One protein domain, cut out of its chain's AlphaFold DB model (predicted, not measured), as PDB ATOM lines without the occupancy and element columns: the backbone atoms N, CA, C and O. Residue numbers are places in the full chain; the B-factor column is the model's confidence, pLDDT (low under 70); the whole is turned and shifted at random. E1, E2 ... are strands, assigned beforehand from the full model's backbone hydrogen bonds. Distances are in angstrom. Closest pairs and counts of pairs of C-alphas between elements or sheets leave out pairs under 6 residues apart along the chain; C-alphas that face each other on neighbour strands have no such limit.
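What this domain is: This is residues 163 to 228 and 238 to 355 of the 417 residues of an uncharacterized protein of Chloroflexi bacterium (UniProt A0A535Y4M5). Three four-stranded meanders, each strand the antiparallel neighbour of the one before, stand side by side like a few blades of an open propeller: E3 to E6, then E7 to E10, then E11 to E14. The middle one is widened beside E7 by the hairpin E1 and E2 into a twisted six-stranded sheet; E11 to E14 faces it as a sandwich, while E3 to E6 meets it mainly through E3 and E4 at E7. The printed part has 184 residues, no named helix and fourteen strands, E1 to E14 in order along the chain; the class is all strand. The six-stranded sheet, E1 E2 E7 E8 E9 E10, is mixed, the other two antiparallel. The whole is compact, with a radius of gyration of the C-alphas of 17.7 A, and spans 51 by 40 by 33 A.

Where its parts are: Find C-alpha 165 at (52.100, 45.564, -20.114), where E1 runs to 168. E2, residues 179 to 183, runs on into E3, residues 185 to 189, at 24 degrees. Next come E4, 194 to 198, E5, 205 to 209, and E6, 214 to 219. After the cut look for E7, 246 to 254, 27.3 A long, then E8, 260 to 272, and E9, 278 to 291, each 39.9 A. E10, 296 to 304, bends by 63 degrees at residue 301. E11, 308 to 310, leads to E12, 316 to 325, 30.0 A, and E13, 333 to 343, 29.9 A, which bends by 52 degrees at residue 336. E14, 349 to 354, ends at C-alpha 354, (21.644, 46.183, -30.362).

How they stand to each other: Begin at E1 and E2: N 165 and O 182 are 2.8 A apart. E2 and E7 are parallel at 6 degrees, with N 181 and O 246 at 2.9 A. E7 and E8 are antiparallel, with N 251 and O 264 at 2.8 A, as are E8 and E9, with N 267 and O 283 at 2.8 A. E10 is the edge strand beside E9. The closest C-alphas of E3 and E7 are those of Gly 185 and Gln 251, 4.2 A apart. In the sandwich, the facing parts are 10.0 A centre to centre; the C-alphas of Ala 304 in E10 and Ser 321 in E12 come within 5.0 A. E3 and E11 are apart.

The domain as a whole: The C-alphas of Ala 212 and Asp 275 are farthest apart, 54.9 A. Residues 229 to 237 are not printed, and C-alphas 228 and 238 are 23.6 A apart across this cut. Of the links printed whole, none is long. The mean pLDDT of the printed part is 81.5; residues 167 to 179, 221 to 228, 238 to 245, 273 and 303 are under 70.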
ATOM      1  N   ARG A 163      52.370  37.601 -17.502       84.94
ATOM      2  CA  ARG A 163      52.855  38.824 -18.148       84.94
ATOM      3  C   ARG A 163      51.770  39.900 -18.135       84.94
ATOM      4  O   ARG A 163      50.583  39.592 -18.211       84.94
ATOM      5  N   ALA A 164      52.176  41.161 -18.048       85.38
ATOM      6  CA  ALA A 164      51.307  42.313 -18.258       85.38
ATOM      7  C   ALA A 164      52.094  43.555 -18.698       85.38
ATOM      8  O   ALA A 164      53.230  43.764 -18.281       85.38
ATOM      9  N   GLY A 165      51.469  44.390 -19.520       79.06
ATOM     10  CA  GLY A 165      52.100  45.564 -20.114       79.06
ATOM     11  C   GLY A 165      52.557  45.325 -21.552       79.06
ATOM     12  O   GLY A 165      52.128  44.379 -22.220       79.06
ATOM     13  N   GLN A 166      53.401  46.230 -22.039       76.06
ATOM     14  CA  GLN A 166      53.934  46.195 -23.397       76.06
ATOM     15  C   GLN A 166      55.261  45.443 -23.422       76.06
ATOM     16  O   GLN A 166      56.183  45.759 -22.670       76.06
ATOM     17  N   TYR A 167      55.385  44.476 -24.323       69.50
ATOM     18  CA  TYR A 167      56.538  43.590 -24.380       69.50
ATOM     19  C   TYR A 167      57.042  43.382 -25.780       69.50
ATOM     20  O   TYR A 167      56.245  43.328 -26.710       69.50
ATOM     21  N   GLN A 168      58.354  43.184 -25.896       65.25
ATOM     22  CA  GLN A 168      58.914  42.764 -27.160       65.25
ATOM     23  C   GLN A 168      58.513  41.301 -27.446       65.25
ATOM     24  O   GLN A 168      58.858  40.425 -26.650       65.25
ATOM     25  N   ASP A 169      57.763  41.054 -28.519       60.19
ATOM     26  CA  ASP A 169      57.463  39.779 -29.147       60.19
ATOM     27  C   ASP A 169      58.772  39.136 -29.640       60.19
ATOM     28  O   ASP A 169      59.400  39.622 -30.587       60.19
ATOM     29  N   PRO A 170      59.225  38.053 -28.989       53.97
ATOM     30  CA  PRO A 170      60.463  37.378 -29.356       53.97
ATOM     31  C   PRO A 170      60.360  36.630 -30.692       53.97
ATOM     32  O   PRO A 170      61.390  36.238 -31.234       53.97
ATOM     33  N   ALA A 171      59.149  36.419 -31.222       52.41
ATOM     34  CA  ALA A 171      58.920  35.805 -32.527       52.41
ATOM     35  C   ALA A 171      58.849  36.836 -33.671       52.41
ATOM     36  O   ALA A 171      58.611  36.456 -34.821       52.41
ATOM     37  N   ALA A 172      59.057  38.127 -33.381       55.03
ATOM     38  CA  ALA A 172      59.091  39.172 -34.395       55.03
ATOM     39  C   ALA A 172      60.244  38.931 -35.386       55.03
ATOM     40  O   ALA A 172      61.419  38.925 -35.021       55.03
ATOM     41  N   ALA A 173      59.898  38.729 -36.659       51.19
ATOM     42  CA  ALA A 173      60.857  38.403 -37.715       51.19
ATOM     43  C   ALA A 173      61.702  39.607 -38.182       51.19
ATOM     44  O   ALA A 173      62.743  39.415 -38.812       51.19
ATOM     45  N   THR A 174      61.279  40.840 -37.886       49.78
ATOM     46  CA  THR A 174      61.998  42.077 -38.225       49.78
ATOM     47  C   THR A 174      61.945  43.082 -37.073       49.78
ATOM     48  O   THR A 174      61.105  42.987 -36.178       49.78
ATOM     49  N   ALA A 175      62.853  44.064 -37.101       52.84
ATOM     50  CA  ALA A 175      62.980  45.123 -36.092       52.84
ATOM     51  C   ALA A 175      61.762  46.062 -36.009       52.84
ATOM     52  O   ALA A 175      61.699  46.911 -35.121       52.84
ATOM     53  N   ASP A 176      60.809  45.917 -36.925       51.84
ATOM     54  CA  ASP A 176      59.772  46.906 -37.140       51.84
ATOM     55  C   ASP A 176      58.512  46.623 -36.273       51.84
ATOM     56  O   ASP A 176      57.837  47.571 -35.863       51.84
ATOM     57  N   GLU A 177      58.240  45.358 -35.868       56.88
ATOM     58  CA  GLU A 177      57.128  44.945 -34.957       56.88
ATOM     59  C   GLU A 177      57.594  44.318 -33.647       56.88
ATOM     60  O   GLU A 177      57.217  43.192 -33.313       56.88
ATOM     61  N   PRO A 178      58.392  45.007 -32.827       56.25
ATOM     62  CA  PRO A 178      58.826  44.351 -31.631       56.25
ATOM     63  C   PRO A 178      57.662  44.134 -30.676       56.25
ATOM     64  O   PRO A 178      57.824  43.262 -29.873       56.25
ATOM     65  N   TRP A 179      56.524  44.844 -30.675       66.50
ATOM     66  CA  TRP A 179      55.736  44.968 -29.435       66.50
ATOM     67  C   TRP A 179      54.326  44.343 -29.425       66.50
ATOM     68  O   TRP A 179      53.484  44.663 -30.261       66.50
ATOM     69  N   ARG A 180      54.022  43.553 -28.384       74.38
ATOM     70  CA  ARG A 180      52.688  43.043 -28.011       74.38
ATOM     71  C   ARG A 180      52.227  43.666 -26.693       74.38
ATOM     72  O   ARG A 180      53.019  43.796 -25.761       74.38
ATOM     73  N   GLN A 181      50.944  44.012 -26.597       79.62
ATOM     74  CA  GLN A 181      50.313  44.410 -25.336       79.62
ATOM     75  C   GLN A 181      49.635  43.206 -24.675       79.62
ATOM     76  O   GLN A 181      48.807  42.540 -25.292       79.62
ATOM     77  N   ILE A 182      49.930  42.960 -23.403       82.69
ATOM     78  CA  ILE A 182      49.310  41.890 -22.614       82.69
ATOM     79  C   ILE A 182      48.546  42.527 -21.454       82.69
ATOM     80  O   ILE A 182      49.105  43.329 -20.706       82.69
ATOM     81  N   ALA A 183      47.264  42.193 -21.301       87.38
ATOM     82  CA  ALA A 183      46.440  42.666 -20.191       87.38
ATOM     83  C   ALA A 183      45.656  41.503 -19.558       87.38
ATOM     84  O   ALA A 183      44.626  41.103 -20.111       87.38
ATOM     85  N   PRO A 184      46.117  40.950 -18.422       92.25
ATOM     86  CA  PRO A 184      45.374  39.914 -17.716       92.25
ATOM     87  C   PRO A 184      44.063  40.464 -17.141       92.25
ATOM     88  O   PRO A 184      43.970  41.638 -16.777       92.25
ATOM     89  N   GLY A 185      43.064  39.594 -17.017       93.75
ATOM     90  CA  GLY A 185      41.813  39.920 -16.338       93.75
ATOM     91  C   GLY A 185      42.007  39.914 -14.824       93.75
ATOM     92  O   GLY A 185      42.574  38.966 -14.279       93.75
ATOM     93  N   LEU A 186      41.525  40.949 -14.135       95.88
ATOM     94  CA  LEU A 186      41.614  41.080 -12.680       95.88
ATOM     95  C   LEU A 186      40.215  41.061 -12.068       95.88
ATOM     96  O   LEU A 186      39.394  41.913 -12.395       95.88
ATOM     97  N   ALA A 187      39.951  40.120 -11.162       96.75
ATOM     98  CA  ALA A 187      38.712  40.093 -10.388       96.75
ATOM     99  C   ALA A 187      39.014  40.165  -8.890       96.75
ATOM    100  O   ALA A 187      39.476  39.197  -8.276       96.75
ATOM    101  N   TRP A 188      38.752  41.331  -8.307       95.81
ATOM    102  CA  TRP A 188      38.953  41.590  -6.889       95.81
ATOM    103  C   TRP A 188      37.775  41.098  -6.045       95.81
ATOM    104  O   TRP A 188      36.642  41.532  -6.226       95.81
ATOM    105  N   ASP A 189      38.059  40.265  -5.050       95.44
ATOM    106  CA  ASP A 189      37.133  39.850  -3.996       95.44
ATOM    107  C   ASP A 189      37.589  40.482  -2.673       95.44
ATOM    108  O   ASP A 189      38.176  39.839  -1.796       95.44
ATOM    109  N   GLY A 190      37.374  41.799  -2.572       91.94
ATOM    110  CA  GLY A 190      37.814  42.628  -1.445       91.94
ATOM    111  C   GLY A 190      37.362  42.117  -0.068       91.94
ATOM    112  O   GLY A 190      38.201  42.032   0.832       91.94
ATOM    113  N   PRO A 191      36.090  41.705   0.131       91.00
ATOM    114  CA  PRO A 191      35.620  41.157   1.408       91.00
ATOM    115  C   PRO A 191      36.343  39.880   1.859       91.00
ATOM    116  O   PRO A 191      36.378  39.584   3.057       91.00
ATOM    117  N   ARG A 192      36.919  39.115   0.927       94.44
ATOM    118  CA  ARG A 192      37.687  37.891   1.215       94.44
ATOM    119  C   ARG A 192      39.189  38.080   1.013       94.44
ATOM    120  O   ARG A 192      39.902  37.086   1.029       94.44
ATOM    121  N   SER A 193      39.653  39.322   0.829       96.25
ATOM    122  CA  SER A 193      41.059  39.659   0.577       96.25
ATOM    123  C   SER A 193      41.679  38.774  -0.508       96.25
ATOM    124  O   SER A 193      42.775  38.242  -0.353       96.25
ATOM    125  N   ARG A 194      40.956  38.575  -1.610       97.12
ATOM    126  CA  ARG A 194      41.350  37.646  -2.668       97.12
ATOM    127  C   ARG A 194      41.359  38.346  -4.020       97.12
ATOM    128  O   ARG A 194      40.527  39.209  -4.282       97.12
ATOM    129  N   LEU A 195      42.284  37.956  -4.886       98.06
ATOM    130  CA  LEU A 195      42.333  38.384  -6.284       98.06
ATOM    131  C   LEU A 195      42.367  37.148  -7.181       98.06
ATOM    132  O   LEU A 195      43.149  36.229  -6.945       98.06
ATOM    133  N   PHE A 196      41.550  37.137  -8.228       98.12
ATOM    134  CA  PHE A 196      41.722  36.207  -9.338       98.12
ATOM    135  C   PHE A 196      42.412  36.918 -10.493       98.12
ATOM    136  O   PHE A 196      42.028  38.031 -10.857       98.12
ATOM    137  N   VAL A 197      43.416  36.259 -11.065       97.56
ATOM    138  CA  VAL A 197      44.168  36.743 -12.222       97.56
ATOM    139  C   VAL A 197      43.953  35.761 -13.360       97.56
ATOM    140  O   VAL A 197      44.355  34.603 -13.259       97.56
ATOM    141  N   ALA A 198      43.304  36.218 -14.423       95.19
ATOM    142  CA  ALA A 198      43.111  35.460 -15.647       95.19
ATOM    143  C   ALA A 198      44.225  35.824 -16.635       95.19
ATOM    144  O   ALA A 198      44.270  36.945 -17.145       95.19
ATOM    145  N   ASP A 199      45.157  34.898 -16.856       90.94
ATOM    146  CA  ASP A 199      46.275  35.082 -17.775       90.94
ATOM    147  C   ASP A 199      45.750  35.244 -19.203       90.94
ATOM    148  O   ASP A 199      45.073  34.359 -19.736       90.94
ATOM    149  N   ALA A 200      46.069  36.385 -19.814       85.75
ATOM    150  CA  ALA A 200      45.595  36.752 -21.138       85.75
ATOM    151  C   ALA A 200      46.114  35.810 -22.234       85.75
ATOM    152  O   ALA A 200      45.408  35.572 -23.213       85.75
ATOM    153  N   GLU A 201      47.311  35.246 -22.059       81.81
ATOM    154  CA  GLU A 201      47.972  34.456 -23.098       81.81
ATOM    155  C   GLU A 201      47.563  32.986 -23.036       81.81
ATOM    156  O   GLU A 201      47.189  32.395 -24.050       81.81
ATOM    157  N   SER A 202      47.602  32.399 -21.837       80.81
ATOM    158  CA  SER A 202      47.366  30.964 -21.642       80.81
ATOM    159  C   SER A 202      45.941  30.604 -21.218       80.81
ATOM    160  O   SER A 202      45.625  29.422 -21.098       80.81
ATOM    161  N   GLU A 203      45.089  31.601 -20.946       80.94
ATOM    162  CA  GLU A 203      43.735  31.434 -20.392       80.94
ATOM    163  C   GLU A 203      43.681  30.715 -19.028       80.94
ATOM    164  O   GLU A 203      42.587  30.374 -18.554       80.94
ATOM    165  N   ARG A 204      44.846  30.512 -18.394       91.19
ATOM    166  CA  ARG A 204      45.008  29.979 -17.039       91.19
ATOM    167  C   ARG A 204      44.578  31.001 -16.003       91.19
ATOM    168  O   ARG A 204      44.658  32.207 -16.217       91.19
ATOM    169  N   ILE A 205      44.167  30.507 -14.845       95.56
ATOM    170  CA  ILE A 205      43.703  31.340 -13.741       95.56
ATOM    171  C   ILE A 205      44.594  31.116 -12.533       95.56
ATOM    172  O   ILE A 205      44.928  29.984 -12.186       95.56
ATOM    173  N   PHE A 206      44.933  32.203 -11.857       97.19
ATOM    174  CA  PHE A 206      45.614  32.191 -10.573       97.19
ATOM    175  C   PHE A 206      44.702  32.795  -9.515       97.19
ATOM    176  O   PHE A 206      43.972  33.752  -9.775       97.19
ATOM    177  N   ARG A 207      44.751  32.237  -8.307       97.69
ATOM    178  CA  ARG A 207      44.041  32.754  -7.139       97.69
ATOM    179  C   ARG A 207      45.060  33.242  -6.126       97.69
ATOM    180  O   ARG A 207      45.859  32.450  -5.640       97.69
ATOM    181  N   VAL A 208      45.007  34.522  -5.805       98.19
ATOM    182  CA  VAL A 208      45.915  35.188  -4.876       98.19
ATOM    183  C   VAL A 208      45.184  35.438  -3.565       98.19
ATOM    184  O   VAL A 208      44.115  36.050  -3.558       98.19
ATOM    185  N   ASP A 209      45.761  34.972  -2.465       97.19
ATOM    186  CA  ASP A 209      45.379  35.364  -1.111       97.19
ATOM    187  C   ASP A 209      46.208  36.594  -0.723       97.19
ATOM    188  O   ASP A 209      47.433  36.516  -0.594       97.19
ATOM    189  N   LEU A 210      45.547  37.744  -0.586       97.44
ATOM    190  CA  LEU A 210      46.188  39.031  -0.308       97.44
ATOM    191  C   LEU A 210      46.543  39.195   1.175       97.44
ATOM    192  O   LEU A 210      47.394  40.021   1.502       97.44
ATOM    193  N   ASP A 211      45.919  38.429   2.070       94.88
ATOM    194  CA  ASP A 211      46.250  38.459   3.495       94.88
ATOM    195  C   ASP A 211      47.483  37.596   3.781       94.88
ATOM    196  O   ASP A 211      48.383  38.032   4.501       94.88
ATOM    197  N   ALA A 212      47.553  36.407   3.174       94.62
ATOM    198  CA  ALA A 212      48.685  35.490   3.304       94.62
ATOM    199  C   ALA A 212      49.843  35.798   2.338       94.62
ATOM    200  O   ALA A 212      50.954  35.311   2.539       94.62
ATOM    201  N   GLY A 213      49.594  36.562   1.270       95.38
ATOM    202  CA  GLY A 213      50.579  36.823   0.219       95.38
ATOM    203  C   GLY A 213      50.915  35.590  -0.624       95.38
ATOM    204  O   GLY A 213      52.036  35.472  -1.115       95.38
ATOM    205  N   THR A 214      49.974  34.651  -0.767       96.44
ATOM    206  CA  THR A 214      50.198  33.368  -1.455       96.44
ATOM    207  C   THR A 214      49.414  33.273  -2.759       96.44
ATOM    208  O   THR A 214      48.391  33.934  -2.939       96.44
ATOM    209  N   ILE A 215      49.895  32.440  -3.684       97.56
ATOM    210  CA  ILE A 215      49.282  32.217  -4.995       97.56
ATOM    211  C   ILE A 215      48.994  30.725  -5.157       97.56
ATOM    212  O   ILE A 215      49.872  29.891  -4.952       97.56
ATOM    213  N   ALA A 216      47.771  30.394  -5.560       96.50
ATOM    214  CA  ALA A 216      47.363  29.059  -5.979       96.50
ATOM    215  C   ALA A 216      47.095  29.031  -7.494       96.50
ATOM    216  O   ALA A 216      46.556  29.992  -8.050       96.50
ATOM    217  N   GLY A 217      47.442  27.920  -8.147       92.25
ATOM    218  CA  GLY A 217      47.318  27.723  -9.597       92.25
ATOM    219  C   GLY A 217      48.637  27.263 -10.246       92.25
ATOM    220  O   GLY A 217      49.563  26.893  -9.524       92.25
ATOM    221  N   PRO A 218      48.738  27.285 -11.591       92.50
ATOM    222  CA  PRO A 218      47.685  27.684 -12.522       92.50
ATOM    223  C   PRO A 218      46.517  26.699 -12.516       92.50
ATOM    224  O   PRO A 218      46.702  25.483 -12.532       92.50
ATOM    225  N   PHE A 219      45.304  27.232 -12.534       92.44
ATOM    226  CA  PHE A 219      44.105  26.469 -12.830       92.44
ATOM    227  C   PHE A 219      43.828  26.576 -14.325       92.44
ATOM    228  O   PHE A 219      43.778  27.672 -14.878       92.44
ATOM    229  N   GLU A 220      43.640  25.437 -14.974       87.44
ATOM    230  CA  GLU A 220      43.091  25.356 -16.323       87.44
ATOM    231  C   GLU A 220      41.641  24.904 -16.157       87.44
ATOM    232  O   GLU A 220      41.425  23.716 -15.895       87.44
ATOM    233  N   PRO A 221      40.647  25.809 -16.238       67.38
ATOM    234  CA  PRO A 221      39.245  25.419 -16.193       67.38
ATOM    235  C   PRO A 221      38.992  24.548 -17.417       67.38
ATOM    236  O   PRO A 221      38.842  25.034 -18.537       67.38
ATOM    237  N   LYS A 222      39.076  23.229 -17.240       56.34
ATOM    238  CA  LYS A 222      38.887  22.298 -18.343       56.34
ATOM    239  C   LYS A 222      37.416  22.387 -18.752       56.34
ATOM    240  O   LYS A 222      36.559  22.174 -17.889       56.34
ATOM    241  N   PRO A 223      37.108  22.637 -20.038       51.34
ATOM    242  CA  PRO A 223      35.758  22.420 -20.524       51.34
ATOM    243  C   PRO A 223      35.360  20.969 -20.242       51.34
ATOM    244  O   PRO A 223      36.204  20.064 -20.275       51.34
ATOM    245  N   ARG A 224      34.066  20.705 -20.053       42.97
ATOM    246  CA  ARG A 224      33.526  19.364 -20.317       42.97
ATOM    247  C   ARG A 224      33.714  19.093 -21.818       42.97
ATOM    248  O   ARG A 224      32.897  19.513 -22.625       42.97
ATOM    249  N   ARG A 225      34.858  18.517 -22.209       38.50
ATOM    250  CA  ARG A 225      35.305  18.479 -23.614       38.50
ATOM    251  C   ARG A 225      34.468  17.559 -24.509       38.50
ATOM    252  O   ARG A 225      34.177  16.422 -24.142       38.50
ATOM    253  N   SER A 226      34.249  18.045 -25.733       39.22
ATOM    254  CA  SER A 226      34.057  17.291 -26.979       39.22
ATOM    255  C   SER A 226      35.367  17.332 -27.795       39.22
ATOM    256  O   SER A 226      36.133  18.286 -27.695       39.22
ATOM    257  N   LEU A 227      35.658  16.282 -28.573       37.56
ATOM    258  CA  LEU A 227      36.937  16.022 -29.266       37.56
ATOM    259  C   LEU A 227      37.255  16.952 -30.459       37.56
ATOM    260  O   LEU A 227      38.392  16.962 -30.923       37.56
ATOM    261  N   ALA A 228      36.288  17.724 -30.958       41.56
ATOM    262  CA  ALA A 228      36.430  18.503 -32.194       41.56
ATOM    263  C   ALA A 228      37.338  19.743 -32.057       41.56
ATOM    264  O   ALA A 228      38.048  20.096 -33.000       41.56
ATOM    265  N   THR A 238      52.545  32.790 -38.782       30.62
ATOM    266  CA  THR A 238      52.930  34.156 -38.351       30.62
ATOM    267  C   THR A 238      53.246  35.183 -39.468       30.62
ATOM    268  O   THR A 238      53.500  34.807 -40.610       30.62
ATOM    269  N   THR A 239      53.384  36.462 -39.042       32.88
ATOM    270  CA  THR A 239      54.111  37.650 -39.606       32.88
ATOM    271  C   THR A 239      53.338  38.676 -40.469       32.88
ATOM    272  O   THR A 239      52.432  38.299 -41.203       32.88
ATOM    273  N   ALA A 240      53.686  39.977 -40.570       31.69
ATOM    274  CA  ALA A 240      54.258  41.038 -39.690       31.69
ATOM    275  C   ALA A 240      54.404  42.361 -40.504       31.69
ATOM    276  O   ALA A 240      54.960  42.240 -41.595       31.69
ATOM    277  N   GLN A 241      53.988  43.548 -39.987       35.16
ATOM    278  CA  GLN A 241      54.430  44.975 -40.213       35.16
ATOM    279  C   GLN A 241      53.864  46.116 -41.102       35.16
ATOM    280  O   GLN A 241      54.380  46.337 -42.199       35.16
ATOM    281  N   ALA A 242      53.055  47.041 -40.519       30.44
ATOM    282  CA  ALA A 242      53.528  48.361 -39.998       30.44
ATOM    283  C   ALA A 242      52.404  49.322 -39.482       30.44
ATOM    284  O   ALA A 242      51.393  49.536 -40.147       30.44
ATOM    285  N   LYS A 243      52.670  49.998 -38.337       41.91
ATOM    286  CA  LYS A 243      51.852  50.976 -37.546       41.91
ATOM    287  C   LYS A 243      50.660  50.441 -36.736       41.91
ATOM    288  O   LYS A 243      49.633  51.106 -36.603       41.91
ATOM    289  N   MET A 244      50.802  49.253 -36.163       56.25
ATOM    290  CA  MET A 244      49.722  48.533 -35.486       56.25
ATOM    291  C   MET A 244      50.294  47.717 -34.306       56.25
ATOM    292  O   MET A 244      51.447  47.297 -34.370       56.25
ATOM    293  N   GLN A 245      49.545  47.528 -33.211       65.31
ATOM    294  CA  GLN A 245      50.005  46.806 -32.004       65.31
ATOM    295  C   GLN A 245      49.089  45.611 -31.709       65.31
ATOM    296  O   GLN A 245      47.916  45.803 -31.392       65.31
ATOM    297  N   SER A 246      49.632  44.390 -31.760       71.25
ATOM    298  CA  SER A 246      48.902  43.168 -31.377       71.25
ATOM    299  C   SER A 246      48.632  43.138 -29.867       71.25
ATOM    300  O   SER A 246      49.447  43.629 -29.075       71.25
ATOM    301  N   SER A 247      47.511  42.547 -29.442       74.44
ATOM    302  CA  SER A 247      47.147  42.508 -28.020       74.44
ATOM    303  C   SER A 247      46.408  41.243 -27.595       74.44
ATOM    304  O   SER A 247      45.456  40.853 -28.264       74.44
ATOM    305  N   ASP A 248      46.746  40.710 -26.420       82.25
ATOM    306  CA  ASP A 248      45.917  39.737 -25.701       82.25
ATOM    307  C   ASP A 248      45.338  40.404 -24.461       82.25
ATOM    308  O   ASP A 248      46.073  40.927 -23.614       82.25
ATOM    309  N   ARG A 249      44.009  40.424 -24.354       85.00
ATOM    310  CA  ARG A 249      43.322  41.129 -23.270       85.00
ATOM    311  C   ARG A 249      42.207  40.277 -22.703       85.00
ATOM    312  O   ARG A 249      41.332  39.838 -23.443       85.00
ATOM    313  N   GLN A 250      42.203  40.101 -21.388       90.44
ATOM    314  CA  GLN A 250      41.081  39.519 -20.665       90.44
ATOM    315  C   GLN A 250      40.469  40.532 -19.705       90.44
ATOM    316  O   GLN A 250      41.147  41.408 -19.174       90.44
ATOM    317  N   GLN A 251      39.170  40.381 -19.490       91.62
ATOM    318  CA  GLN A 251      38.405  41.053 -18.458       91.62
ATOM    319  C   GLN A 251      37.874  39.985 -17.508       91.62
ATOM    320  O   GLN A 251      37.463  38.911 -17.947       91.62
ATOM    321  N   ALA A 252      37.880  40.272 -16.210       94.88
ATOM    322  CA  ALA A 252      37.335  39.367 -15.214       94.88
ATOM    323  C   ALA A 252      36.504  40.124 -14.175       94.88
ATOM    324  O   ALA A 252      36.760  41.289 -13.885       94.88
ATOM    325  N   THR A 253      35.508  39.454 -13.606       94.56
ATOM    326  CA  THR A 253      34.780  39.935 -12.426       94.56
ATOM    327  C   THR A 253      34.324  38.756 -11.575       94.56
ATOM    328  O   THR A 253      34.227  37.632 -12.063       94.56
ATOM    329  N   VAL A 254      34.073  38.984 -10.290       95.69
ATOM    330  CA  VAL A 254      33.679  37.948  -9.329       95.69
ATOM    331  C   VAL A 254      32.343  38.322  -8.697       95.69
ATOM    332  O   VAL A 254      32.072  39.497  -8.451       95.69
ATOM    333  N   SER A 255      31.495  37.330  -8.437       94.06
ATOM    334  CA  SER A 255      30.255  37.536  -7.691       94.06
ATOM    335  C   SER A 255      30.520  38.039  -6.275       94.06
ATOM    336  O   SER A 255      31.545  37.733  -5.671       94.06
ATOM    337  N   ALA A 256      29.581  38.804  -5.711       89.81
ATOM    338  CA  ALA A 256      29.730  39.379  -4.371       89.81
ATOM    339  C   ALA A 256      29.886  38.311  -3.267       89.81
ATOM    340  O   ALA A 256      30.629  38.479  -2.292       89.81
ATOM    341  N   ASP A 257      29.234  37.161  -3.441       92.81
ATOM    342  CA  ASP A 257      29.398  35.982  -2.585       92.81
ATOM    343  C   ASP A 257      30.726  35.231  -2.826       92.81
ATOM    344  O   ASP A 257      31.057  34.294  -2.097       92.81
ATOM    345  N   GLY A 258      31.515  35.663  -3.811       94.62
ATOM    346  CA  GLY A 258      32.816  35.118  -4.156       94.62
ATOM    347  C   GLY A 258      32.765  33.736  -4.800       94.62
ATOM    348  O   GLY A 258      33.827  33.140  -4.964       94.62
ATOM    349  N   THR A 259      31.592  33.181  -5.115       95.06
ATOM    350  CA  THR A 259      31.450  31.783  -5.566       95.06
ATOM    351  C   THR A 259      31.645  31.608  -7.068       95.06
ATOM    352  O   THR A 259      32.029  30.524  -7.502       95.06
ATOM    353  N   ARG A 260      31.454  32.668  -7.863       95.62
ATOM    354  CA  ARG A 260      31.559  32.635  -9.326       95.62
ATOM    355  C   ARG A 260      32.530  33.675  -9.860       95.62
ATOM    356  O   ARG A 260      32.488  34.836  -9.465       95.62
ATOM    357  N   LEU A 261      33.362  33.252 -10.800       96.00
ATOM    358  CA  LEU A 261      34.282  34.081 -11.566       96.00
ATOM    359  C   LEU A 261      33.828  34.106 -13.026       96.00
ATOM    360  O   LEU A 261      33.601  33.055 -13.622       96.00
ATOM    361  N   TYR A 262      33.706  35.302 -13.587       95.44
ATOM    362  CA  TYR A 262      33.321  35.548 -14.972       95.44
ATOM    363  C   TYR A 262      34.538  36.085 -15.703       95.44
ATOM    364  O   TYR A 262      35.180  37.010 -15.205       95.44
ATOM    365  N   ILE A 263      34.864  35.508 -16.855       94.25
ATOM    366  CA  ILE A 263      36.019  35.906 -17.662       94.25
ATOM    367  C   ILE A 263      35.601  35.985 -19.121       94.25
ATOM    368  O   ILE A 263      35.006  35.043 -19.631       94.25
ATOM    369  N   SER A 264      35.964  37.070 -19.794       91.88
ATOM    370  CA  SER A 264      35.880  37.219 -21.249       91.88
ATOM    371  C   SER A 264      37.128  37.935 -21.760       91.88
ATOM    372  O   SER A 264      38.023  38.279 -20.982       91.88
ATOM    373  N   GLY A 265      37.238  38.163 -23.065       88.38
ATOM    374  CA  GLY A 265      38.401  38.856 -23.597       88.38
ATOM    375  C   GLY A 265      38.456  38.886 -25.109       88.38
ATOM    376  O   GLY A 265      37.511  38.515 -25.792       88.38
ATOM    377  N   VAL A 266      39.586  39.342 -25.630       84.88
ATOM    378  CA  VAL A 266      39.873  39.383 -27.062       84.88
ATOM    379  C   VAL A 266      41.348  39.076 -27.297       84.88
ATOM    380  O   VAL A 266      42.213  39.487 -26.518       84.88
ATOM    381  N   ARG A 267      41.630  38.399 -28.405       85.06
ATOM    382  CA  ARG A 267      42.962  38.320 -29.005       85.06
ATOM    383  C   ARG A 267      42.967  39.145 -30.277       85.06
ATOM    384  O   ARG A 267      42.034  39.053 -31.064       85.06
ATOM    385  N   SER A 268      43.997  39.949 -30.463       81.31
ATOM    386  CA  SER A 268      44.199  40.775 -31.648       81.31
ATOM    387  C   SER A 268      45.591  40.513 -32.196       81.31
ATOM    388  O   SER A 268      46.590  40.647 -31.482       81.31
ATOM    389  N   THR A 269      45.642  40.126 -33.465       80.12
ATOM    390  CA  THR A 269      46.871  39.864 -34.209       80.12
ATOM    391  C   THR A 269      46.810  40.576 -35.543       80.12
ATOM    392  O   THR A 269      45.819  40.460 -36.255       80.12
ATOM    393  N   PHE A 270      47.878  41.263 -35.920       75.44
ATOM    394  CA  PHE A 270      47.986  41.857 -37.247       75.44
ATOM    395  C   PHE A 270      48.638  40.876 -38.218       75.44
ATOM    396  O   PHE A 270      49.692  40.311 -37.928       75.44
ATOM    397  N   ALA A 271      48.004  40.675 -39.372       74.06
ATOM    398  CA  ALA A 271      48.498  39.796 -40.426       74.06
ATOM    399  C   ALA A 271      48.478  40.511 -41.780       74.06
ATOM    400  O   ALA A 271      47.645  41.388 -42.019       74.06
ATOM    401  N   LYS A 272      49.399  40.130 -42.673       73.94
ATOM    402  CA  LYS A 272      49.463  40.692 -44.026       73.94
ATOM    403  C   LYS A 272      48.443  40.008 -44.944       73.94
ATOM    404  O   LYS A 272      48.462  38.785 -45.077       73.94
ATOM    405  N   GLY A 273      47.562  40.785 -45.566       69.00
ATOM    406  CA  GLY A 273      46.592  40.326 -46.555       69.00
ATOM    407  C   GLY A 273      47.242  39.985 -47.899       69.00
ATOM    408  O   GLY A 273      48.421  40.258 -48.137       69.00
ATOM    409  N   GLN A 274      46.461  39.399 -48.814       77.69
ATOM    410  CA  GLN A 274      46.915  39.121 -50.191       77.69
ATOM    411  C   GLN A 274      47.228  40.400 -50.986       77.69
ATOM    412  O   GLN A 274      47.983  40.360 -51.953       77.69
ATOM    413  N   ASP A 275      46.665  41.529 -50.565       78.31
ATOM    414  CA  ASP A 275      46.918  42.874 -51.084       78.31
ATOM    415  C   ASP A 275      48.238  43.486 -50.574       78.31
ATOM    416  O   ASP A 275      48.603  44.598 -50.959       78.31
ATOM    417  N   GLY A 276      48.965  42.766 -49.717       76.88
ATOM    418  CA  GLY A 276      50.212  43.221 -49.127       76.88
ATOM    419  C   GLY A 276      50.037  44.265 -48.020       76.88
ATOM    420  O   GLY A 276      51.035  44.875 -47.632       76.88
ATOM    421  N   LYS A 277      48.822  44.469 -47.503       79.88
ATOM    422  CA  LYS A 277      48.521  45.410 -46.413       79.88
ATOM    423  C   LYS A 277      48.290  44.676 -45.097       79.88
ATOM    424  O   LYS A 277      48.147  43.459 -45.088       79.88
ATOM    425  N   TYR A 278      48.303  45.396 -43.975       74.44
ATOM    426  CA  TYR A 278      48.049  44.799 -42.659       74.44
ATOM    427  C   TYR A 278      46.601  44.922 -42.277       74.44
ATOM    428  O   TYR A 278      46.006  45.990 -42.400       74.44
ATOM    429  N   HIS A 279      46.089  43.828 -41.744       78.31
ATOM    430  CA  HIS A 279      44.727  43.711 -41.281       78.31
ATOM    431  C   HIS A 279      44.744  43.152 -39.868       78.31
ATOM    432  O   HIS A 279      45.390  42.132 -39.598       78.31
ATOM    433  N   GLU A 280      44.043  43.817 -38.958       81.44
ATOM    434  CA  GLU A 280      43.784  43.262 -37.639       81.44
ATOM    435  C   GLU A 280      42.840  42.064 -37.761       81.44
ATOM    436  O   GLU A 280      41.713  42.160 -38.248       81.44
ATOM    437  N   GLN A 281      43.291  40.928 -37.256       78.62
ATOM    438  CA  GLN A 281      42.454  39.782 -36.963       78.62
ATOM    439  C   GLN A 281      42.149  39.809 -35.475       78.62
ATOM    440  O   GLN A 281      43.040  39.617 -34.645       78.62
ATOM    441  N   LEU A 282      40.886  40.057 -35.142       78.75
ATOM    442  CA  LEU A 282      40.424  40.084 -33.766       78.75
ATOM    443  C   LEU A 282      39.493  38.902 -33.507       78.75
ATOM    444  O   LEU A 282      38.495  38.705 -34.198       78.75
ATOM    445  N   VAL A 283      39.844  38.114 -32.499       80.75
ATOM    446  CA  VAL A 283      39.126  36.919 -32.073       80.75
ATOM    447  C   VAL A 283      38.618  37.150 -30.651       80.75
ATOM    448  O   VAL A 283      39.421  37.160 -29.711       80.75
ATOM    449  N   PRO A 284      37.306  37.367 -30.460       81.62
ATOM    450  CA  PRO A 284      36.705  37.370 -29.135       81.62
ATOM    451  C   PRO A 284      36.918  36.024 -28.442       81.62
ATOM    452  O   PRO A 284      36.815  34.968 -29.067       81.62
ATOM    453  N   LEU A 285      37.212  36.066 -27.148       82.88
ATOM    454  CA  LEU A 285      37.230  34.879 -26.304       82.88
ATOM    455  C   LEU A 285      35.807  34.574 -25.829       82.88
ATOM    456  O   LEU A 285      34.953  35.459 -25.730       82.88
ATOM    457  N   ASP A 286      35.552  33.315 -25.497       86.75
ATOM    458  CA  ASP A 286      34.285  32.936 -24.882       86.75
ATOM    459  C   ASP A 286      34.139  33.600 -23.504       86.75
ATOM    460  O   ASP A 286      35.100  33.700 -22.732       86.75
ATOM    461  N   LEU A 287      32.914  33.993 -23.159       90.88
ATOM    462  CA  LEU A 287      32.548  34.260 -21.774       90.88
ATOM    463  C   LEU A 287      32.512  32.928 -21.024       90.88
ATOM    464  O   LEU A 287      31.702  32.056 -21.335       90.88
ATOM    465  N   ARG A 288      33.355  32.791 -20.005       91.75
ATOM    466  CA  ARG A 288      33.409  31.631 -19.111       91.75
ATOM    467  C   ARG A 288      32.890  32.014 -17.734       91.75
ATOM    468  O   ARG A 288      33.285  33.045 -17.192       91.75
ATOM    469  N   VAL A 289      32.057  31.156 -17.151       93.62
ATOM    470  CA  VAL A 289      31.625  31.249 -15.749       93.62
ATOM    471  C   VAL A 289      32.199  30.073 -14.990       93.62
ATOM    472  O   VAL A 289      32.056  28.933 -15.418       93.62
ATOM    473  N   ILE A 290      32.873  30.344 -13.880       94.19
ATOM    474  CA  ILE A 290      33.731  29.383 -13.189       94.19
ATOM    475  C   ILE A 290      33.389  29.376 -11.704       94.19
ATOM    476  O   ILE A 290      33.318  30.432 -11.079       94.19
ATOM    477  N   ASP A 291      33.211  28.190 -11.129       94.38
ATOM    478  CA  ASP A 291      33.120  28.003  -9.681       94.38
ATOM    479  C   ASP A 291      34.482  28.270  -9.031       94.38
ATOM    480  O   ASP A 291      35.486  27.663  -9.408       94.38
ATOM    481  N   THR A 292      34.548  29.161  -8.044       95.69
ATOM    482  CA  THR A 292      35.835  29.593  -7.468       95.69
ATOM    483  C   THR A 292      36.402  28.650  -6.407       95.69
ATOM    484  O   THR A 292      37.572  28.795  -6.018       95.69
ATOM    485  N   ALA A 293      35.593  27.712  -5.905       92.75
ATOM    486  CA  ALA A 293      36.017  26.742  -4.906       92.75
ATOM    487  C   ALA A 293      36.840  25.631  -5.568       92.75
ATOM    488  O   ALA A 293      37.974  25.384  -5.153       92.75
ATOM    489  N   GLY A 294      36.288  25.020  -6.620       88.94
ATOM    490  CA  GLY A 294      36.905  23.937  -7.386       88.94
ATOM    491  C   GLY A 294      37.616  24.372  -8.669       88.94
ATOM    492  O   GLY A 294      38.307  23.550  -9.264       88.94
ATOM    493  N   MET A 295      37.466  25.631  -9.098       93.00
ATOM    494  CA  MET A 295      37.987  26.149 -10.376       93.00
ATOM    495  C   MET A 295      37.455  25.380 -11.591       93.00
ATOM    496  O   MET A 295      38.188  25.064 -12.529       93.00
ATOM    497  N   VAL A 296      36.157  25.071 -11.560       90.94
ATOM    498  CA  VAL A 296      35.459  24.304 -12.600       90.94
ATOM    499  C   VAL A 296      34.590  25.235 -13.438       90.94
ATOM    500  O   VAL A 296      33.836  26.037 -12.891       90.94
ATOM    501  N   GLU A 297      34.666  25.114 -14.765       90.06
ATOM    502  CA  GLU A 297      33.784  25.843 -15.681       90.06
ATOM    503  C   GLU A 297      32.330  25.362 -15.513       90.06
ATOM    504  O   GLU A 297      32.020  24.178 -15.664       90.06
ATOM    505  N   LEU A 298      31.446  26.295 -15.164       89.38
ATOM    506  CA  LEU A 298      30.009  26.106 -14.977       89.38
ATOM    507  C   LEU A 298      29.227  26.369 -16.263       89.38
ATOM    508  O   LEU A 298      28.267  25.657 -16.552       89.38
ATOM    509  N   ALA A 299      29.624  27.399 -17.010       88.38
ATOM    510  CA  ALA A 299      28.968  27.812 -18.240       88.38
ATOM    511  C   ALA A 299      29.956  28.489 -19.192       88.38
ATOM    512  O   ALA A 299      30.995  29.013 -18.772       88.38
ATOM    513  N   ARG A 300      29.588  28.491 -20.473       88.12
ATOM    514  CA  ARG A 300      30.342  29.096 -21.562       88.12
ATOM    515  C   ARG A 300      29.382  29.694 -22.579       88.12
ATOM    516  O   ARG A 300      28.471  29.001 -23.030       88.12
ATOM    517  N   THR A 301      29.637  30.934 -22.969       86.06
ATOM    518  CA  THR A 301      28.896  31.633 -24.019       86.06
ATOM    519  C   THR A 301      29.887  32.168 -25.041       86.06
ATOM    520  O   THR A 301      30.875  32.802 -24.676       86.06
ATOM    521  N   ALA A 302      29.644  31.882 -26.318       82.69
ATOM    522  CA  ALA A 302      30.561  32.252 -27.385       82.69
ATOM    523  C   ALA A 302      30.618  33.772 -27.605       82.69
ATOM    524  O   ALA A 302      29.616  34.470 -27.452       82.69
ATOM    525  N   ALA A 303      31.786  34.245 -28.042       69.38
ATOM    526  CA  ALA A 303      32.002  35.576 -28.612       69.38
ATOM    527  C   ALA A 303      31.638  36.776 -27.711       69.38
ATOM    528  O   ALA A 303      30.959  37.715 -28.139       69.38
ATOM    529  N   ALA A 304      32.148  36.787 -26.479       74.62
ATOM    530  CA  ALA A 304      32.054  37.955 -25.612       74.62
ATOM    531  C   ALA A 304      33.266  38.876 -25.801       74.62
ATOM    532  O   ALA A 304      34.418  38.450 -25.786       74.62
ATOM    533  N   SER A 305      33.005  40.170 -25.954       79.38
ATOM    534  CA  SER A 305      34.033  41.209 -25.957       79.38
ATOM    535  C   SER A 305      34.639  41.406 -24.555       79.38
ATOM    536  O   SER A 305      34.337  40.702 -23.589       79.38
ATOM    537  N   THR A 306      35.486  42.426 -24.417       77.62
ATOM    538  CA  THR A 306      36.028  42.862 -23.114       77.62
ATOM    539  C   THR A 306      35.014  43.604 -22.233       77.62
ATOM    540  O   THR A 306      35.301  43.862 -21.066       77.62
ATOM    541  N   ALA A 307      33.830  43.943 -22.752       85.00
ATOM    542  CA  ALA A 307      32.749  44.524 -21.965       85.00
ATOM    543  C   ALA A 307      32.095  43.442 -21.093       85.00
ATOM    544  O   ALA A 307      31.398  42.571 -21.612       85.00
ATOM    545  N   LEU A 308      32.328  43.503 -19.780       91.06
ATOM    546  CA  LEU A 308      31.839  42.531 -18.804       91.06
ATOM    547  C   LEU A 308      31.557  43.221 -17.467       91.06
ATOM    548  O   LEU A 308      32.475  43.731 -16.821       91.06
ATOM    549  N   TRP A 309      30.300  43.199 -17.032       92.06
ATOM    550  CA  TRP A 309      29.871  43.828 -15.788       92.06
ATOM    551  C   TRP A 309      28.838  42.982 -15.057       92.06
ATOM    552  O   TRP A 309      27.824  42.589 -15.622       92.06
ATOM    553  N   LEU A 310      29.070  42.745 -13.770       93.44
ATOM    554  CA  LEU A 310      28.154  42.006 -12.913       93.44
ATOM    555  C   LEU A 310      27.440  42.977 -11.975       93.44
ATOM    556  O   LEU A 310      28.087  43.829 -11.363       93.44
ATOM    557  N   ALA A 311      26.121  42.836 -11.855       92.81
ATOM    558  CA  ALA A 311      25.347  43.599 -10.888       92.81
ATOM    559  C   ALA A 311      25.841  43.306  -9.451       92.81
ATOM    560  O   ALA A 311      26.242  42.172  -9.174       92.81
ATOM    561  N   PRO A 312      25.820  44.282  -8.523       88.00
ATOM    562  CA  PRO A 312      26.346  44.103  -7.167       88.00
ATOM    563  C   PRO A 312      25.743  42.926  -6.388       88.00
ATOM    564  O   PRO A 312      26.438  42.300  -5.592       88.00
ATOM    565  N   ASP A 313      24.472  42.598  -6.622       88.88
ATOM    566  CA  ASP A 313      23.802  41.438  -6.017       88.88
ATOM    567  C   ASP A 313      24.127  40.094  -6.706       88.88
ATOM    568  O   ASP A 313      23.714  39.036  -6.237       88.88
ATOM    569  N   GLY A 314      24.869  40.124  -7.817       91.19
ATOM    570  CA  GLY A 314      25.232  38.961  -8.623       91.19
ATOM    571  C   GLY A 314      24.087  38.359  -9.442       91.19
ATOM    572  O   GLY A 314      24.293  37.325 -10.077       91.19
ATOM    573  N   SER A 315      22.897  38.966  -9.445       93.00
ATOM    574  CA  SER A 315      21.707  38.417 -10.109       93.00
ATOM    575  C   SER A 315      21.760  38.533 -11.631       93.00
ATOM    576  O   SER A 315      21.173  37.721 -12.343       93.00
ATOM    577  N   SER A 316      22.464  39.544 -12.138       95.44
ATOM    578  CA  SER A 316      22.454  39.918 -13.549       95.44
ATOM    579  C   SER A 316      23.865  40.182 -14.052       95.44
ATOM    580  O   SER A 316      24.636  40.903 -13.415       95.44
ATOM    581  N   LEU A 317      24.181  39.621 -15.214       95.00
ATOM    582  CA  LEU A 317      25.433  39.826 -15.924       95.00
ATOM    583  C   LEU A 317      25.160  40.599 -17.211       95.00
ATOM    584  O   LEU A 317      24.323  40.200 -18.017       95.00
ATOM    585  N   LEU A 318      25.893  41.684 -17.410       94.50
ATOM    586  CA  LEU A 318      25.947  42.424 -18.657       94.50
ATOM    587  C   LEU A 318      27.252  42.098 -19.376       94.50
ATOM    588  O   LEU A 318      28.325  42.171 -18.776       94.50
ATOM    589  N   TYR A 319      27.172  41.769 -20.659       92.50
ATOM    590  CA  TYR A 319      28.357  41.565 -21.486       92.50
ATOM    591  C   TYR A 319      28.128  42.087 -22.903       92.50
ATOM    592  O   TYR A 319      27.006  42.086 -23.394       92.50
ATOM    593  N   GLY A 320      29.178  42.581 -23.552       89.44
ATOM    594  CA  GLY A 320      29.091  43.054 -24.935       89.44
ATOM    595  C   GLY A 320      29.514  41.978 -25.925       89.44
ATOM    596  O   GLY A 320      30.482  41.270 -25.658       89.44
ATOM    597  N   SER A 321      28.878  41.915 -27.088       88.00
ATOM    598  CA  SER A 321      29.425  41.258 -28.281       88.00
ATOM    599  C   SER A 321      29.558  42.275 -29.405       88.00
ATOM    600  O   SER A 321      28.816  43.252 -29.453       88.00
ATOM    601  N   GLU A 322      30.461  42.037 -30.344       82.06
ATOM    602  CA  GLU A 322      30.630  42.914 -31.500       82.06
ATOM    603  C   GLU A 322      31.128  42.120 -32.704       82.06
ATOM    604  O   GLU A 322      31.795  41.091 -32.553       82.06
ATOM    605  N   ARG A 323      30.779  42.597 -33.901       79.38
ATOM    606  CA  ARG A 323      31.278  42.050 -35.155       79.38
ATOM    607  C   ARG A 323      32.450  42.882 -35.642       79.38
ATOM    608  O   ARG A 323      32.462  44.109 -35.553       79.38
ATOM    609  N   TRP A 324      33.415  42.190 -36.221       76.44
ATOM    610  CA  TRP A 324      34.625  42.794 -36.745       76.44
ATOM    611  C   TRP A 324      34.682  42.599 -38.245       76.44
ATOM    612  O   TRP A 324      34.536  41.478 -38.736       76.44
ATOM    613  N   ASP A 325      34.907  43.694 -38.956       77.56
ATOM    614  CA  ASP A 325      35.361  43.644 -40.334       77.56
ATOM    615  C   ASP A 325      36.889  43.745 -40.351       77.56
ATOM    616  O   ASP A 325      37.469  44.808 -40.113       77.56
ATOM    617  N   SER A 326      37.528  42.604 -40.599       77.50
ATOM    618  CA  SER A 326      38.977  42.463 -40.735       77.50
ATOM    619  C   SER A 326      39.465  42.655 -42.173       77.50
ATOM    620  O   SER A 326      40.635  42.418 -42.451       77.50
ATOM    621  N   THR A 327      38.606  43.063 -43.113       78.25
ATOM    622  CA  THR A 327      39.022  43.336 -44.501       78.25
ATOM    623  C   THR A 327      39.625  44.731 -44.678       78.25
ATOM    624  O   THR A 327      40.353  44.970 -45.640       78.25
ATOM    625  N   ALA A 328      39.373  45.648 -43.742       76.31
ATOM    626  CA  ALA A 328      39.958  46.984 -43.752       76.31
ATOM    627  C   ALA A 328      41.472  46.933 -43.487       76.31
ATOM    628  O   ALA A 328      41.930  46.183 -42.625       76.31
ATOM    629  N   GLU A 329      42.249  47.739 -44.213       79.00
ATOM    630  CA  GLU A 329      43.649  48.003 -43.862       79.00
ATOM    631  C   GLU A 329      43.694  48.723 -42.510       79.00
ATOM    632  O   GLU A 329      43.019  49.739 -42.326       79.00
ATOM    633  N   GLY A 330      44.504  48.234 -41.577       77.75
ATOM    634  CA  GLY A 330      44.559  48.787 -40.231       77.75
ATOM    635  C   GLY A 330      43.830  47.967 -39.187       77.75
ATOM    636  O   GLY A 330      43.726  46.742 -39.259       77.75
ATOM    637  N   TYR A 331      43.382  48.692 -38.166       73.31
ATOM    638  CA  TYR A 331      42.536  48.156 -37.112       73.31
ATOM    639  C   TYR A 331      41.223  47.636 -37.699       73.31
ATOM    640  O   TYR A 331      40.644  48.251 -38.600       73.31
ATOM    641  N   ALA A 332      40.739  46.528 -37.149       75.94
ATOM    642  CA  ALA A 332      39.479  45.934 -37.543       75.94
ATOM    643  C   ALA A 332      38.362  46.939 -37.270       75.94
ATOM    644  O   ALA A 332      38.277  47.544 -36.193       75.94
ATOM    645  N   THR A 333      37.484  47.114 -38.253       76.06
ATOM    646  CA  THR A 333      36.358  48.027 -38.088       76.06
ATOM    647  C   THR A 333      35.299  47.342 -37.235       76.06
ATOM    648  O   THR A 333      34.802  46.266 -37.570       76.06
ATOM    649  N   ARG A 334      34.969  47.971 -36.104       76.00
ATOM    650  CA  ARG A 334      33.903  47.524 -35.201       76.00
ATOM    651  C   ARG A 334      32.553  47.814 -35.821       76.00
ATOM    652  O   ARG A 334      32.292  48.936 -36.246       76.00
ATOM    653  N   SER A 335      31.682  46.821 -35.810       74.25
ATOM    654  CA  SER A 335      30.305  46.936 -36.271       74.25
ATOM    655  C   SER A 335      29.382  46.100 -35.386       74.25
ATOM    656  O   SER A 335      29.834  45.214 -34.661       74.25
ATOM    657  N   GLU A 336      28.082  46.398 -35.425       78.56
ATOM    658  CA  GLU A 336      27.039  45.549 -34.823       78.56
ATOM    659  C   GLU A 336      27.255  45.250 -33.322       78.56
ATOM    660  O   GLU A 336      27.006  44.141 -32.845       78.56
ATOM    661  N   TRP A 337      27.732  46.238 -32.558       84.06
ATOM    662  CA  TRP A 337      27.911  46.078 -31.115       84.06
ATOM    663  C   TRP A 337      26.547  45.851 -30.437       84.06
ATOM    664  O   TRP A 337      25.577  46.577 -30.676       84.06
ATOM    665  N   THR A 338      26.467  44.831 -29.583       89.81
ATOM    666  CA  THR A 338      25.245  44.421 -28.878       89.81
ATOM    667  C   THR A 338      25.528  44.232 -27.391       89.81
ATOM    668  O   THR A 338      26.465  43.523 -27.023       89.81
ATOM    669  N   LEU A 339      24.703  44.842 -26.530       92.12
ATOM    670  CA  LEU A 339      24.729  44.587 -25.088       92.12
ATOM    671  C   LEU A 339      23.829  43.400 -24.808       92.12
ATOM    672  O   LEU A 339      22.648  43.433 -25.136       92.12
ATOM    673  N   HIS A 340      24.344  42.406 -24.115       94.06
ATOM    674  CA  HIS A 340      23.580  41.263 -23.653       94.06
ATOM    675  C   HIS A 340      23.337  41.363 -22.160       94.06
ATOM    676  O   HIS A 340      24.208  41.782 -21.397       94.06
ATOM    677  N   LEU A 341      22.150  40.940 -21.747       95.56
ATOM    678  CA  LEU A 341      21.770  40.727 -20.363       95.56
ATOM    679  C   LEU A 341      21.558  39.235 -20.150       95.56
ATOM    680  O   LEU A 341      20.682  38.631 -20.765       95.56
ATOM    681  N   ALA A 342      22.314  38.662 -19.226       94.31
ATOM    682  CA  ALA A 342      22.194  37.283 -18.798       94.31
ATOM    683  C   ALA A 342      21.857  37.182 -17.310       94.31
ATOM    684  O   ALA A 342      22.126  38.083 -16.513       94.31
ATOM    685  N   ASP A 343      21.270  36.050 -16.937       92.56
ATOM    686  CA  ASP A 343      21.195  35.622 -15.546       92.56
ATOM    687  C   ASP A 343      22.615  35.397 -15.012       92.56
ATOM    688  O   ASP A 343      23.389  34.637 -15.598       92.56
ATOM    689  N   GLY A 344      22.968  36.053 -13.906       89.38
ATOM    690  CA  GLY A 344      24.316  35.958 -13.347       89.38
ATOM    691  C   GLY A 344      24.664  34.528 -12.939       89.38
ATOM    692  O   GLY A 344      25.788  34.077 -13.119       89.38
ATOM    693  N   ALA A 345      23.688  33.751 -12.468       85.19
ATOM    694  CA  ALA A 345      23.961  32.418 -11.960       85.19
ATOM    695  C   ALA A 345      24.250  31.367 -13.039       85.19
ATOM    696  O   ALA A 345      25.120  30.513 -12.857       85.19
ATOM    697  N   SER A 346      23.493  31.411 -14.128       82.88
ATOM    698  CA  SER A 346      23.529  30.426 -15.210       82.88
ATOM    699  C   SER A 346      24.242  30.919 -16.466       82.88
ATOM    700  O   SER A 346      24.471  30.116 -17.367       82.88
ATOM    701  N   ALA A 347      24.561  32.216 -16.549       85.00
ATOM    702  CA  ALA A 347      25.003  32.899 -17.768       85.00
ATOM    703  C   ALA A 347      24.014  32.791 -18.938       85.00
ATOM    704  O   ALA A 347      24.364  33.081 -20.083       85.00
ATOM    705  N   ARG A 348      22.769  32.374 -18.674       89.38
ATOM    706  CA  ARG A 348      21.749  32.252 -19.708       89.38
ATOM    707  C   ARG A 348      21.262  33.638 -20.093       89.38
ATOM    708  O   ARG A 348      20.773  34.383 -19.242       89.38
ATOM    709  N   GLU A 349      21.355  33.953 -21.377       92.81
ATOM    710  CA  GLU A 349      20.847  35.205 -21.921       92.81
ATOM    711  C   GLU A 349      19.337  35.349 -21.683       92.81
ATOM    712  O   GLU A 349      18.559  34.395 -21.792       92.81
ATOM    713  N   ARG A 350      18.942  36.569 -21.321       94.38
ATOM    714  CA  ARG A 350      17.571  36.988 -21.033       94.38
ATOM    715  C   ARG A 350      17.089  38.056 -22.007       94.38
ATOM    716  O   ARG A 350      15.900  38.090 -22.307       94.38
ATOM    717  N   ALA A 351      17.987  38.932 -22.450       95.25
ATOM    718  CA  ALA A 351      17.706  39.990 -23.409       95.25
ATOM    719  C   ALA A 351      18.996  40.448 -24.094       95.25
ATOM    720  O   ALA A 351      20.086  40.299 -23.538       95.25
ATOM    721  N   SER A 352      18.850  41.081 -25.251       94.12
ATOM    722  CA  SER A 352      19.931  41.752 -25.961       94.12
ATOM    723  C   SER A 352      19.460  43.098 -26.510       94.12
ATOM    724  O   SER A 352      18.286  43.295 -26.834       94.12
ATOM    725  N   PHE A 353      20.381  44.054 -26.550       90.94
ATOM    726  CA  PHE A 353      20.145  45.445 -26.908       90.94
ATOM    727  C   PHE A 353      21.158  45.831 -27.992       90.94
ATOM    728  O   PHE A 353      22.298  46.184 -27.668       90.94
ATOM    729  N   PRO A 354      20.791  45.712 -29.280       84.88
ATOM    730  CA  PRO A 354      21.644  46.183 -30.362       84.88
ATOM    731  C   PRO A 354      21.741  47.710 -30.301       84.88
ATOM    732  O   PRO A 354      20.743  48.383 -30.026       84.88
ATOM    733  N   ALA A 355      22.916  48.272 -30.580       72.44
ATOM    734  CA  ALA A 355      23.073  49.722 -30.649       72.44
ATOM    735  C   ALA A 355      23.998  50.187 -31.770       72.44
ATOM    736  O   ALA A 355      24.782  49.427 -32.329       72.44
TER     737      ALA A 355